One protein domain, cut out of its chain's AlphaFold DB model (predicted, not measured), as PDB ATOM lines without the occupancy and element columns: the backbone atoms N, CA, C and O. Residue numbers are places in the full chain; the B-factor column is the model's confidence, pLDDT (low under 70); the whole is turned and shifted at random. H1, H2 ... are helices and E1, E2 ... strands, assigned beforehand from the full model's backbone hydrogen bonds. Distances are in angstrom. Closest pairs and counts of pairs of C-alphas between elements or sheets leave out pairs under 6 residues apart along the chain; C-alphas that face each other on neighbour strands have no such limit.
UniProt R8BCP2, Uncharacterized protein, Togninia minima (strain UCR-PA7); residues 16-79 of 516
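AT A GLANCE: This is residues 16 to 79 of the 516 residues of an uncharacterized protein of Togninia minima (strain UCR-PA7) (UniProt R8BCP2). A small three-stranded antiparallel sheet has one face covered by helices and the other bare: the long helix H2 runs slantwise over E1 and E3, and the shorter H1 sits beside the strands at one end of the sheet. The printed part has 64 residues with two named helices and three named strands, in the order E1 E2 H1 H2 E3, and the sheet's order is E2, E1, E3. The class is mixed, helices and strands, in two layers, helices on one face of a sheet. The whole is compact, with a radius of gyration of the C-alphas of 11.3 A, and its outline is elongated, with spans of 31 by 20 by 19 A.

HOW THE PARTS SIT: E1, residues 16 to 19, is the inner strand. E2, residues 28 to 30, is its antiparallel neighbour at 156 degrees and forms a hairpin with it; N 17 and O 30 are within hydrogen-bond range at 2.9 A. H1, residues 36 to 45, is on the sheet at a height of 5.6 A; it lies over none of the strands, but only just, with 2 of its 10 C-alphas falling on E3, residues 74 to 79. The closest C-alphas of H1 and E3, those of Tyr 45 and Val 79, are 5.6 A apart. H2, residues 52 to 70, is on the same face at a height of 9.7 A, over E1 and E3, and slantwise to the strands, at 48 degrees to E3 on the local plane. With residues 52 to 56 alone, H2 touches H1, at a steep tilt of 67 degrees, the same way; their closest C-alphas, Asp 43 and Ile 52, are 6.6 A apart. E3 is antiparallel to E1 at 165 degrees, with N 18 and O 75 within hydrogen-bond range at 2.9 A. E2, H1 H2 and E3 form a split strand-helix-strand unit, two strands running the same way with E1 between them, and its crossover is left-handed. In H1 and H2 every O i to N i+4 pair is within hydrogen-bond range.

IN THESE COORDINATES: E1 begins at C-alpha 16 (46.931, 51.114, -11.276). H1 is 14.1 A long from first to last C-alpha, and H2 is 26.6 A, beginning at C-alpha 52 (34.128, 54.337, -17.495). E1 measures 10.2 A, E2 6.8 A and E3 16.3 A, ending at C-alpha 79 (49.161, 51.412, -18.606).

THE WHOLE: The C-alphas farthest apart, those of Ser 22 and Ser 49, are 32.6 A apart. The printed part has no cut and no long link. The mean pLDDT of the printed part is 91.0, and no printed residue is under 70.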
ATOM      1  N   PHE A  16      47.713  51.259 -12.495       93.88
ATOM      2  CA  PHE A  16      46.931  51.114 -11.276       93.88
ATOM      3  C   PHE A  16      47.049  49.686 -10.749       93.88
ATOM      4  O   PHE A  16      47.375  48.760 -11.490       93.88
ATOM      5  N   SER A  17      46.777  49.488  -9.467       94.25
ATOM      6  CA  SER A  17      46.602  48.155  -8.893       94.25
ATOM      7  C   SER A  17      45.196  47.978  -8.344       94.25
ATOM      8  O   SER A  17      44.540  48.935  -7.928       94.25
ATOM      9  N   VAL A  18      44.737  46.730  -8.361       95.31
ATOM     10  CA  VAL A  18      43.496  46.284  -7.730       95.31
ATOM     11  C   VAL A  18      43.869  45.221  -6.707       95.31
ATOM     12  O   VAL A  18      44.695  44.355  -6.996       95.31
ATOM     13  N   PHE A  19      43.297  45.291  -5.509       93.88
ATOM     14  CA  PHE A  19      43.483  44.260  -4.492       93.88
ATOM     15  C   PHE A  19      42.237  44.033  -3.636       93.88
ATOM     16  O   PHE A  19      41.312  44.848  -3.602       93.88
ATOM     17  N   GLN A  20      42.228  42.909  -2.923       93.88
ATOM     18  CA  GLN A  20      41.122  42.465  -2.082       93.88
ATOM     19  C   GLN A  20      41.667  41.969  -0.732       93.88
ATOM     20  O   GLN A  20      42.401  40.989  -0.679       93.88
ATOM     21  N   ASN A  21      41.340  42.630   0.385       87.31
ATOM     22  CA  ASN A  21      41.936  42.285   1.692       87.31
ATOM     23  C   ASN A  21      41.617  40.858   2.178       87.31
ATOM     24  O   ASN A  21      42.386  40.291   2.950       87.31
ATOM     25  N   SER A  22      40.489  40.298   1.749       83.44
ATOM     26  CA  SER A  22      40.080  38.913   1.986       83.44
ATOM     27  C   SER A  22      39.071  38.486   0.920       83.44
ATOM     28  O   SER A  22      38.409  39.333   0.315       83.44
ATOM     29  N   LEU A  23      38.926  37.181   0.684       78.00
ATOM     30  CA  LEU A  23      37.946  36.662  -0.275       78.00
ATOM     31  C   LEU A  23      36.527  37.115   0.117       78.00
ATOM     32  O   LEU A  23      36.040  36.796   1.199       78.00
ATOM     33  N   GLY A  24      35.882  37.883  -0.764       80.31
ATOM     34  CA  GLY A  24      34.558  38.479  -0.536       80.31
ATOM     35  C   GLY A  24      34.564  39.930  -0.028       80.31
ATOM     36  O   GLY A  24      33.506  40.554   0.005       80.31
ATOM     37  N   ALA A  25      35.722  40.507   0.309       87.12
ATOM     38  CA  ALA A  25      35.841  41.939   0.604       87.12
ATOM     39  C   ALA A  25      35.623  42.804  -0.662       87.12
ATOM     40  O   ALA A  25      35.831  42.320  -1.780       87.12
ATOM     41  N   PRO A  26      35.235  44.087  -0.536       89.62
ATOM     42  CA  PRO A  26      35.189  44.998  -1.678       89.62
ATOM     43  C   PRO A  26      36.584  45.212  -2.285       89.62
ATOM     44  O   PRO A  26      37.577  45.308  -1.561       89.62
ATOM     45  N   LEU A  27      36.643  45.327  -3.614       93.00
ATOM     46  CA  LEU A  27      37.874  45.636  -4.341       93.00
ATOM     47  C   LEU A  27      38.363  47.051  -4.018       93.00
ATOM     48  O   LEU A  27      37.615  48.023  -4.145       93.00
ATOM     49  N   GLN A  28      39.637  47.166  -3.653       93.25
ATOM     50  CA  GLN A  28      40.331  48.439  -3.502       93.25
ATOM     51  C   GLN A  28      41.191  48.698  -4.737       93.25
ATOM     52  O   GLN A  28      41.914  47.819  -5.196       93.25
ATOM     53  N   PHE A  29      41.102  49.916  -5.266       93.62
ATOM     54  CA  PHE A  29      41.901  50.381  -6.397       93.62
ATOM     55  C   PHE A  29      42.916  51.402  -5.885       93.62
ATOM     56  O   PHE A  29      42.569  52.249  -5.057       93.62
ATOM     57  N   LEU A  30      44.145  51.338  -6.392       90.25
ATOM     58  CA  LEU A  30      45.211  52.312  -6.161       90.25
ATOM     59  C   LEU A  30      45.656  52.874  -7.523       90.25
ATOM     60  O   LEU A  30      46.206  52.111  -8.317       90.25
ATOM     61  N   PRO A  31      45.468  54.179  -7.814       89.62
ATOM     62  CA  PRO A  31      44.810  55.213  -7.004       89.62
ATOM     63  C   PRO A  31      43.327  54.940  -6.710       89.62
ATOM     64  O   PRO A  31      42.683  54.150  -7.390       89.62
ATOM     65  N   ALA A  32      42.779  55.615  -5.695       87.31
ATOM     66  CA  ALA A  32      41.431  55.358  -5.187       87.31
ATOM     67  C   ALA A  32      40.313  55.554  -6.234       87.31
ATOM     68  O   ALA A  32      40.360  56.469  -7.066       87.31
ATOM     69  N   LEU A  33      39.260  54.731  -6.137       83.38
ATOM     70  CA  LEU A  33      38.046  54.841  -6.955       83.38
ATOM     71  C   LEU A  33      37.450  56.256  -6.890       83.38
ATOM     72  O   LEU A  33      37.219  56.799  -5.812       83.38
ATOM     73  N   GLY A  34      37.162  56.835  -8.058       80.25
ATOM     74  CA  GLY A  34      36.644  58.204  -8.179       80.25
ATOM     75  C   GLY A  34      37.715  59.287  -8.352       80.25
ATOM     76  O   GLY A  34      37.361  60.437  -8.604       80.25
ATOM     77  N   THR A  35      39.007  58.949  -8.277       89.00
ATOM     78  CA  THR A  35      40.070  59.858  -8.732       89.00
ATOM     79  C   THR A  35      40.117  59.914 -10.260       89.00
ATOM     80  O   THR A  35      40.020  58.888 -10.931       89.00
ATOM     81  N   LYS A  36      40.303  61.117 -10.823       88.50
ATOM     82  CA  LYS A  36      40.402  61.298 -12.281       88.50
ATOM     83  C   LYS A  36      41.573  60.535 -12.892       88.50
ATOM     84  O   LYS A  36      41.387  59.858 -13.887       88.50
ATOM     85  N   GLN A  37      42.717  60.534 -12.210       90.12
ATOM     86  CA  GLN A  37      43.896  59.783 -12.632       90.12
ATOM     87  C   GLN A  37      43.622  58.276 -12.788       90.12
ATOM     88  O   GLN A  37      44.136  57.675 -13.725       90.12
ATOM     89  N   LEU A  38      42.824  57.657 -11.903       90.88
ATOM     90  CA  LEU A  38      42.431  56.254 -12.072       90.88
ATOM     91  C   LEU A  38      41.547  56.075 -13.311       90.88
ATOM     92  O   LEU A  38      41.756  55.133 -14.068       90.88
ATOM     93  N   ASP A  39      40.580  56.972 -13.516       92.44
ATOM     94  CA  ASP A  39      39.675  56.899 -14.663       92.44
ATOM     95  C   ASP A  39      40.430  57.041 -15.988       92.44
ATOM     96  O   ASP A  39      40.293  56.173 -16.842       92.44
ATOM     97  N   ASP A  40      41.307  58.039 -16.112       91.44
ATOM     98  CA  ASP A  40      42.131  58.262 -17.307       91.44
ATOM     99  C   ASP A  40      43.050  57.050 -17.601       91.44
ATOM    100  O   ASP A  40      43.281  56.691 -18.757       91.44
ATOM    101  N   MET A  41      43.544  56.366 -16.556       92.06
ATOM    102  CA  MET A  41      44.339  55.137 -16.690       92.06
ATOM    103  C   MET A  41      43.506  53.911 -17.083       92.06
ATOM    104  O   MET A  41      43.966  53.103 -17.888       92.06
ATOM    105  N   ILE A  42      42.293  53.755 -16.548       92.81
ATOM    106  CA  ILE A  42      41.376  52.669 -16.929       92.81
ATOM    107  C   ILE A  42      40.840  52.891 -18.352       92.81
ATOM    108  O   ILE A  42      40.707  51.924 -19.102       92.81
ATOM    109  N   ASP A  43      40.593  54.140 -18.756       91.88
ATOM    110  CA  ASP A  43      40.211  54.502 -20.124       91.88
ATOM    111  C   ASP A  43      41.320  54.195 -21.143       91.88
ATOM    112  O   ASP A  43      41.008  53.761 -22.253       91.88
ATOM    113  N   ALA A  44      42.591  54.368 -20.755       91.31
ATOM    114  CA  ALA A  44      43.759  54.008 -21.560       91.31
ATOM    115  C   ALA A  44      44.089  52.501 -21.542       91.31
ATOM    116  O   ALA A  44      44.650  51.996 -22.513       91.31
ATOM    117  N   TYR A  45      43.748  51.776 -20.469       90.50
ATOM    118  CA  TYR A  45      43.920  50.319 -20.386       90.50
ATOM    119  C   TYR A  45      42.852  49.562 -21.187       90.50
ATOM    120  O   TYR A  45      43.168  48.676 -21.980       90.50
ATOM    121  N   VAL A  46      41.575  49.914 -21.000       91.75
ATOM    122  CA  VAL A  46      40.448  49.273 -21.690       91.75
ATOM    123  C   VAL A  46      40.078  50.102 -22.916       91.75
ATOM    124  O   VAL A  46      39.320  51.071 -22.832       91.75
ATOM    125  N   ALA A  47      40.609  49.708 -24.072       88.00
ATOM    126  CA  ALA A  47      40.318  50.353 -25.348       88.00
ATOM    127  C   ALA A  47      38.813  50.335 -25.695       88.00
ATOM    128  O   ALA A  47      38.084  49.396 -25.373       88.00
ATOM    129  N   GLY A  48      38.355  51.374 -26.399       87.00
ATOM    130  CA  GLY A  48      36.978  51.504 -26.890       87.00
ATOM    131  C   GLY A  48      36.155  52.601 -26.206       87.00
ATOM    132  O   GLY A  48      36.594  53.249 -25.257       87.00
ATOM    133  N   SER A  49      34.938  52.810 -26.716       81.12
ATOM    134  CA  SER A  49      33.992  53.863 -26.306       81.12
ATOM    135  C   SER A  49      33.002  53.441 -25.205       81.12
ATOM    136  O   SER A  49      32.019  54.141 -24.958       81.12
ATOM    137  N   ALA A  50      33.255  52.303 -24.551       88.31
ATOM    138  CA  ALA A  50      32.509  51.842 -23.381       88.31
ATOM    139  C   ALA A  50      32.560  52.876 -22.242       88.31
ATOM    140  O   ALA A  50      33.520  53.639 -22.119       88.31
ATOM    141  N   SER A  51      31.537  52.897 -21.386       93.19
ATOM    142  CA  SER A  51      31.503  53.863 -20.279       93.19
ATOM    143  C   SER A  51      32.584  53.562 -19.232       93.19
ATOM    144  O   SER A  51      32.915  52.406 -18.991       93.19
ATOM    145  N   ILE A  52      33.098  54.574 -18.525       90.94
ATOM    146  CA  ILE A  52      34.128  54.337 -17.495       90.94
ATOM    147  C   ILE A  52      33.655  53.391 -16.371       90.94
ATOM    148  O   ILE A  52      34.448  52.643 -15.808       90.94
ATOM    149  N   GLN A  53      32.349  53.346 -16.077       92.38
ATOM    150  CA  GLN A  53      31.771  52.371 -15.139       92.38
ATOM    151  C   GLN A  53      31.854  50.931 -15.670       92.38
ATOM    152  O   GLN A  53      32.147  50.009 -14.913       92.38
ATOM    153  N   GLU A  54      31.638  50.748 -16.968       94.00
ATOM    154  CA  GLU A  54      31.716  49.471 -17.681       94.00
ATOM    155  C   GLU A  54      33.171  49.004 -17.837       94.00
ATOM    156  O   GLU A  54      33.472  47.847 -17.555       94.00
ATOM    157  N   LYS A  55      34.110  49.916 -18.131       94.62
ATOM    158  CA  LYS A  55      35.556  49.628 -18.130       94.62
ATOM    159  C   LYS A  55      36.074  49.239 -16.741       94.62
ATOM    160  O   LYS A  55      36.775  48.239 -16.607       94.62
ATOM    161  N   ARG A  56      35.672  49.962 -15.685       93.00
ATOM    162  CA  ARG A  56      35.942  49.580 -14.282       93.00
ATOM    163  C   ARG A  56      35.357  48.200 -13.943       93.00
ATOM    164  O   ARG A  56      35.997  47.435 -13.222       93.00
ATOM    165  N   ALA A  57      34.170  47.862 -14.455       93.69
ATOM    166  CA  ALA A  57      33.558  46.546 -14.258       93.69
ATOM    167  C   ALA A  57      34.311  45.430 -15.006       93.69
ATOM    168  O   ALA A  57      34.520  44.366 -14.430       93.69
ATOM    169  N   GLN A  58      34.788  45.687 -16.229       94.75
ATOM    170  CA  GLN A  58      35.630  44.760 -16.993       94.75
ATOM    171  C   GLN A  58      36.938  44.449 -16.249       94.75
ATOM    172  O   GLN A  58      37.267  43.284 -16.046       94.75
ATOM    173  N   VAL A  59      37.632  45.486 -15.764       94.94
ATOM    174  CA  VAL A  59      38.829  45.357 -14.910       94.94
ATOM    175  C   VAL A  59      38.524  44.577 -13.626       94.94
ATOM    176  O   VAL A  59      39.306  43.726 -13.217       94.94
ATOM    177  N   SER A  60      37.366  44.816 -13.002       94.12
ATOM    178  CA  SER A  60      36.948  44.077 -11.800       94.12
ATOM    179  C   SER A  60      36.719  42.586 -12.083       94.12
ATOM    180  O   SER A  60      37.061  41.752 -11.252       94.12
ATOM    181  N   MET A  61      36.155  42.243 -13.247       94.31
ATOM    182  CA  MET A  61      35.913  40.854 -13.649       94.31
ATOM    183  C   MET A  61      37.225  40.107 -13.915       94.31
ATOM    184  O   MET A  61      37.428  39.023 -13.378       94.31
ATOM    185  N   ASP A  62      38.140  40.722 -14.667       95.06
ATOM    186  CA  ASP A  62      39.484  40.187 -14.928       95.06
ATOM    187  C   ASP A  62      40.328  40.053 -13.638       95.06
ATOM    188  O   ASP A  62      41.128  39.121 -13.518       95.06
ATOM    189  N   PHE A  63      40.131  40.927 -12.640       95.19
ATOM    190  CA  PHE A  63      40.717  40.730 -11.312       95.19
ATOM    191  C   PHE A  63      40.159  39.472 -10.632       95.19
ATOM    192  O   PHE A  63      40.936  38.666 -10.125       95.19
ATOM    193  N   PHE A  64      38.834  39.281 -10.620       93.62
ATOM    194  CA  PHE A  64      38.221  38.106  -9.988       93.62
ATOM    195  C   PHE A  64      38.608  36.796 -10.684       93.62
ATOM    196  O   PHE A  64      38.864  35.807 -10.000       93.62
ATOM    197  N   GLU A  65      38.706  36.789 -12.015       93.94
ATOM    198  CA  GLU A  65      39.192  35.637 -12.779       93.94
ATOM    199  C   GLU A  65      40.661  35.325 -12.452       93.94
ATOM    200  O   GLU A  65      40.994  34.183 -12.136       93.94
ATOM    201  N   TYR A  66      41.536  36.334 -12.425       93.25
ATOM    202  CA  TYR A  66      42.934  36.152 -12.027       93.25
ATOM    203  C   TYR A  66      43.077  35.639 -10.586       93.25
ATOM    204  O   TYR A  66      43.838  34.699 -10.346       93.25
ATOM    205  N   ALA A  67      42.320  36.199  -9.639       92.12
ATOM    206  CA  ALA A  67      42.316  35.755  -8.245       92.12
ATOM    207  C   ALA A  67      41.781  34.317  -8.100       92.12
ATOM    208  O   ALA A  67      42.264  33.564  -7.257       92.12
ATOM    209  N   GLN A  68      40.834  33.897  -8.949       91.25
ATOM    210  CA  GLN A  68      40.356  32.514  -9.008       91.25
ATOM    211  C   GLN A  68      41.407  31.550  -9.587       91.25
ATOM    212  O   GLN A  68      41.509  30.418  -9.116       91.25
ATOM    213  N   GLN A  69      42.174  31.974 -10.596       93.25
ATOM    214  CA  GLN A  69      43.188  31.140 -11.253       93.25
ATOM    215  C   GLN A  69      44.494  31.017 -10.450       93.25
ATOM    216  O   GLN A  69      45.124  29.961 -10.473       93.25
ATOM    217  N   THR A  70      44.911  32.079  -9.754       91.94
ATOM    218  CA  THR A  70      46.213  32.149  -9.054       91.94
ATOM    219  C   THR A  70      46.115  32.058  -7.533       91.94
ATOM    220  O   THR A  70      47.088  31.691  -6.880       91.94
ATOM    221  N   GLY A  71      44.965  32.412  -6.951       88.56
ATOM    222  CA  GLY A  71      44.824  32.645  -5.513       88.56
ATOM    223  C   GLY A  71      45.417  33.976  -5.025       88.56
ATOM    224  O   GLY A  71      45.310  34.275  -3.835       88.56
ATOM    225  N   GLU A  72      46.028  34.788  -5.898       90.44
ATOM    226  CA  GLU A  72      46.590  36.085  -5.516       90.44
ATOM    227  C   GLU A  72      45.502  37.150  -5.346       90.44
ATOM    228  O   GLU A  72      44.601  37.313  -6.169       90.44
ATOM    229  N   THR A  73      45.607  37.926  -4.267       91.25
ATOM    230  CA  THR A  73      44.639  38.971  -3.909       91.25
ATOM    231  C   THR A  73      45.063  40.377  -4.341       91.25
ATOM    232  O   THR A  73      44.454  41.358  -3.914       91.25
ATOM    233  N   PHE A  74      46.086  40.498  -5.190       93.56
ATOM    234  CA  PHE A  74      46.631  41.750  -5.719       93.56
ATOM    235  C   PHE A  74      46.987  41.572  -7.200       93.56
ATOM    236  O   PHE A  74      47.614  40.584  -7.560       93.56
ATOM    237  N   LYS A  75      46.645  42.544  -8.052       95.06
ATOM    238  CA  LYS A  75      47.056  42.588  -9.463       95.06
ATOM    239  C   LYS A  75      47.456  44.008  -9.850       95.06
ATOM    240  O   LYS A  75      46.764  44.969  -9.507       95.06
ATOM    241  N   TYR A  76      48.564  44.141 -10.574       93.81
ATOM    242  CA  TYR A  76      49.004  45.407 -11.163       93.81
ATOM    243  C   TYR A  76      48.673  45.453 -12.656       93.81
ATOM    244  O   TYR A  76      48.903  44.488 -13.384       93.81
ATOM    245  N   TYR A  77      48.173  46.600 -13.100       94.31
ATOM    246  CA  TYR A  77      47.749  46.873 -14.464       94.31
ATOM    247  C   TYR A  77      48.680  47.927 -15.077       94.31
ATOM    248  O   TYR A  77      48.521  49.122 -14.794       94.31
ATOM    249  N   PRO A  78      49.672  47.520 -15.891       92.31
ATOM    250  CA  PRO A  78      50.542  48.458 -16.586       92.31
ATOM    251  C   PRO A  78      49.754  49.195 -17.673       92.31
ATOM    252  O   PRO A  78      49.135  48.581 -18.544       92.31
ATOM    253  N   VAL A  79      49.804  50.524 -17.637       90.50
ATOM    254  CA  VAL A  79      49.161  51.412 -18.606       90.50
ATOM    255  C   VAL A  79      50.247  52.090 -19.425       90.50
ATOM    256  O   VAL A  79      50.891  53.053 -19.005       90.50
TER     257      VAL A  79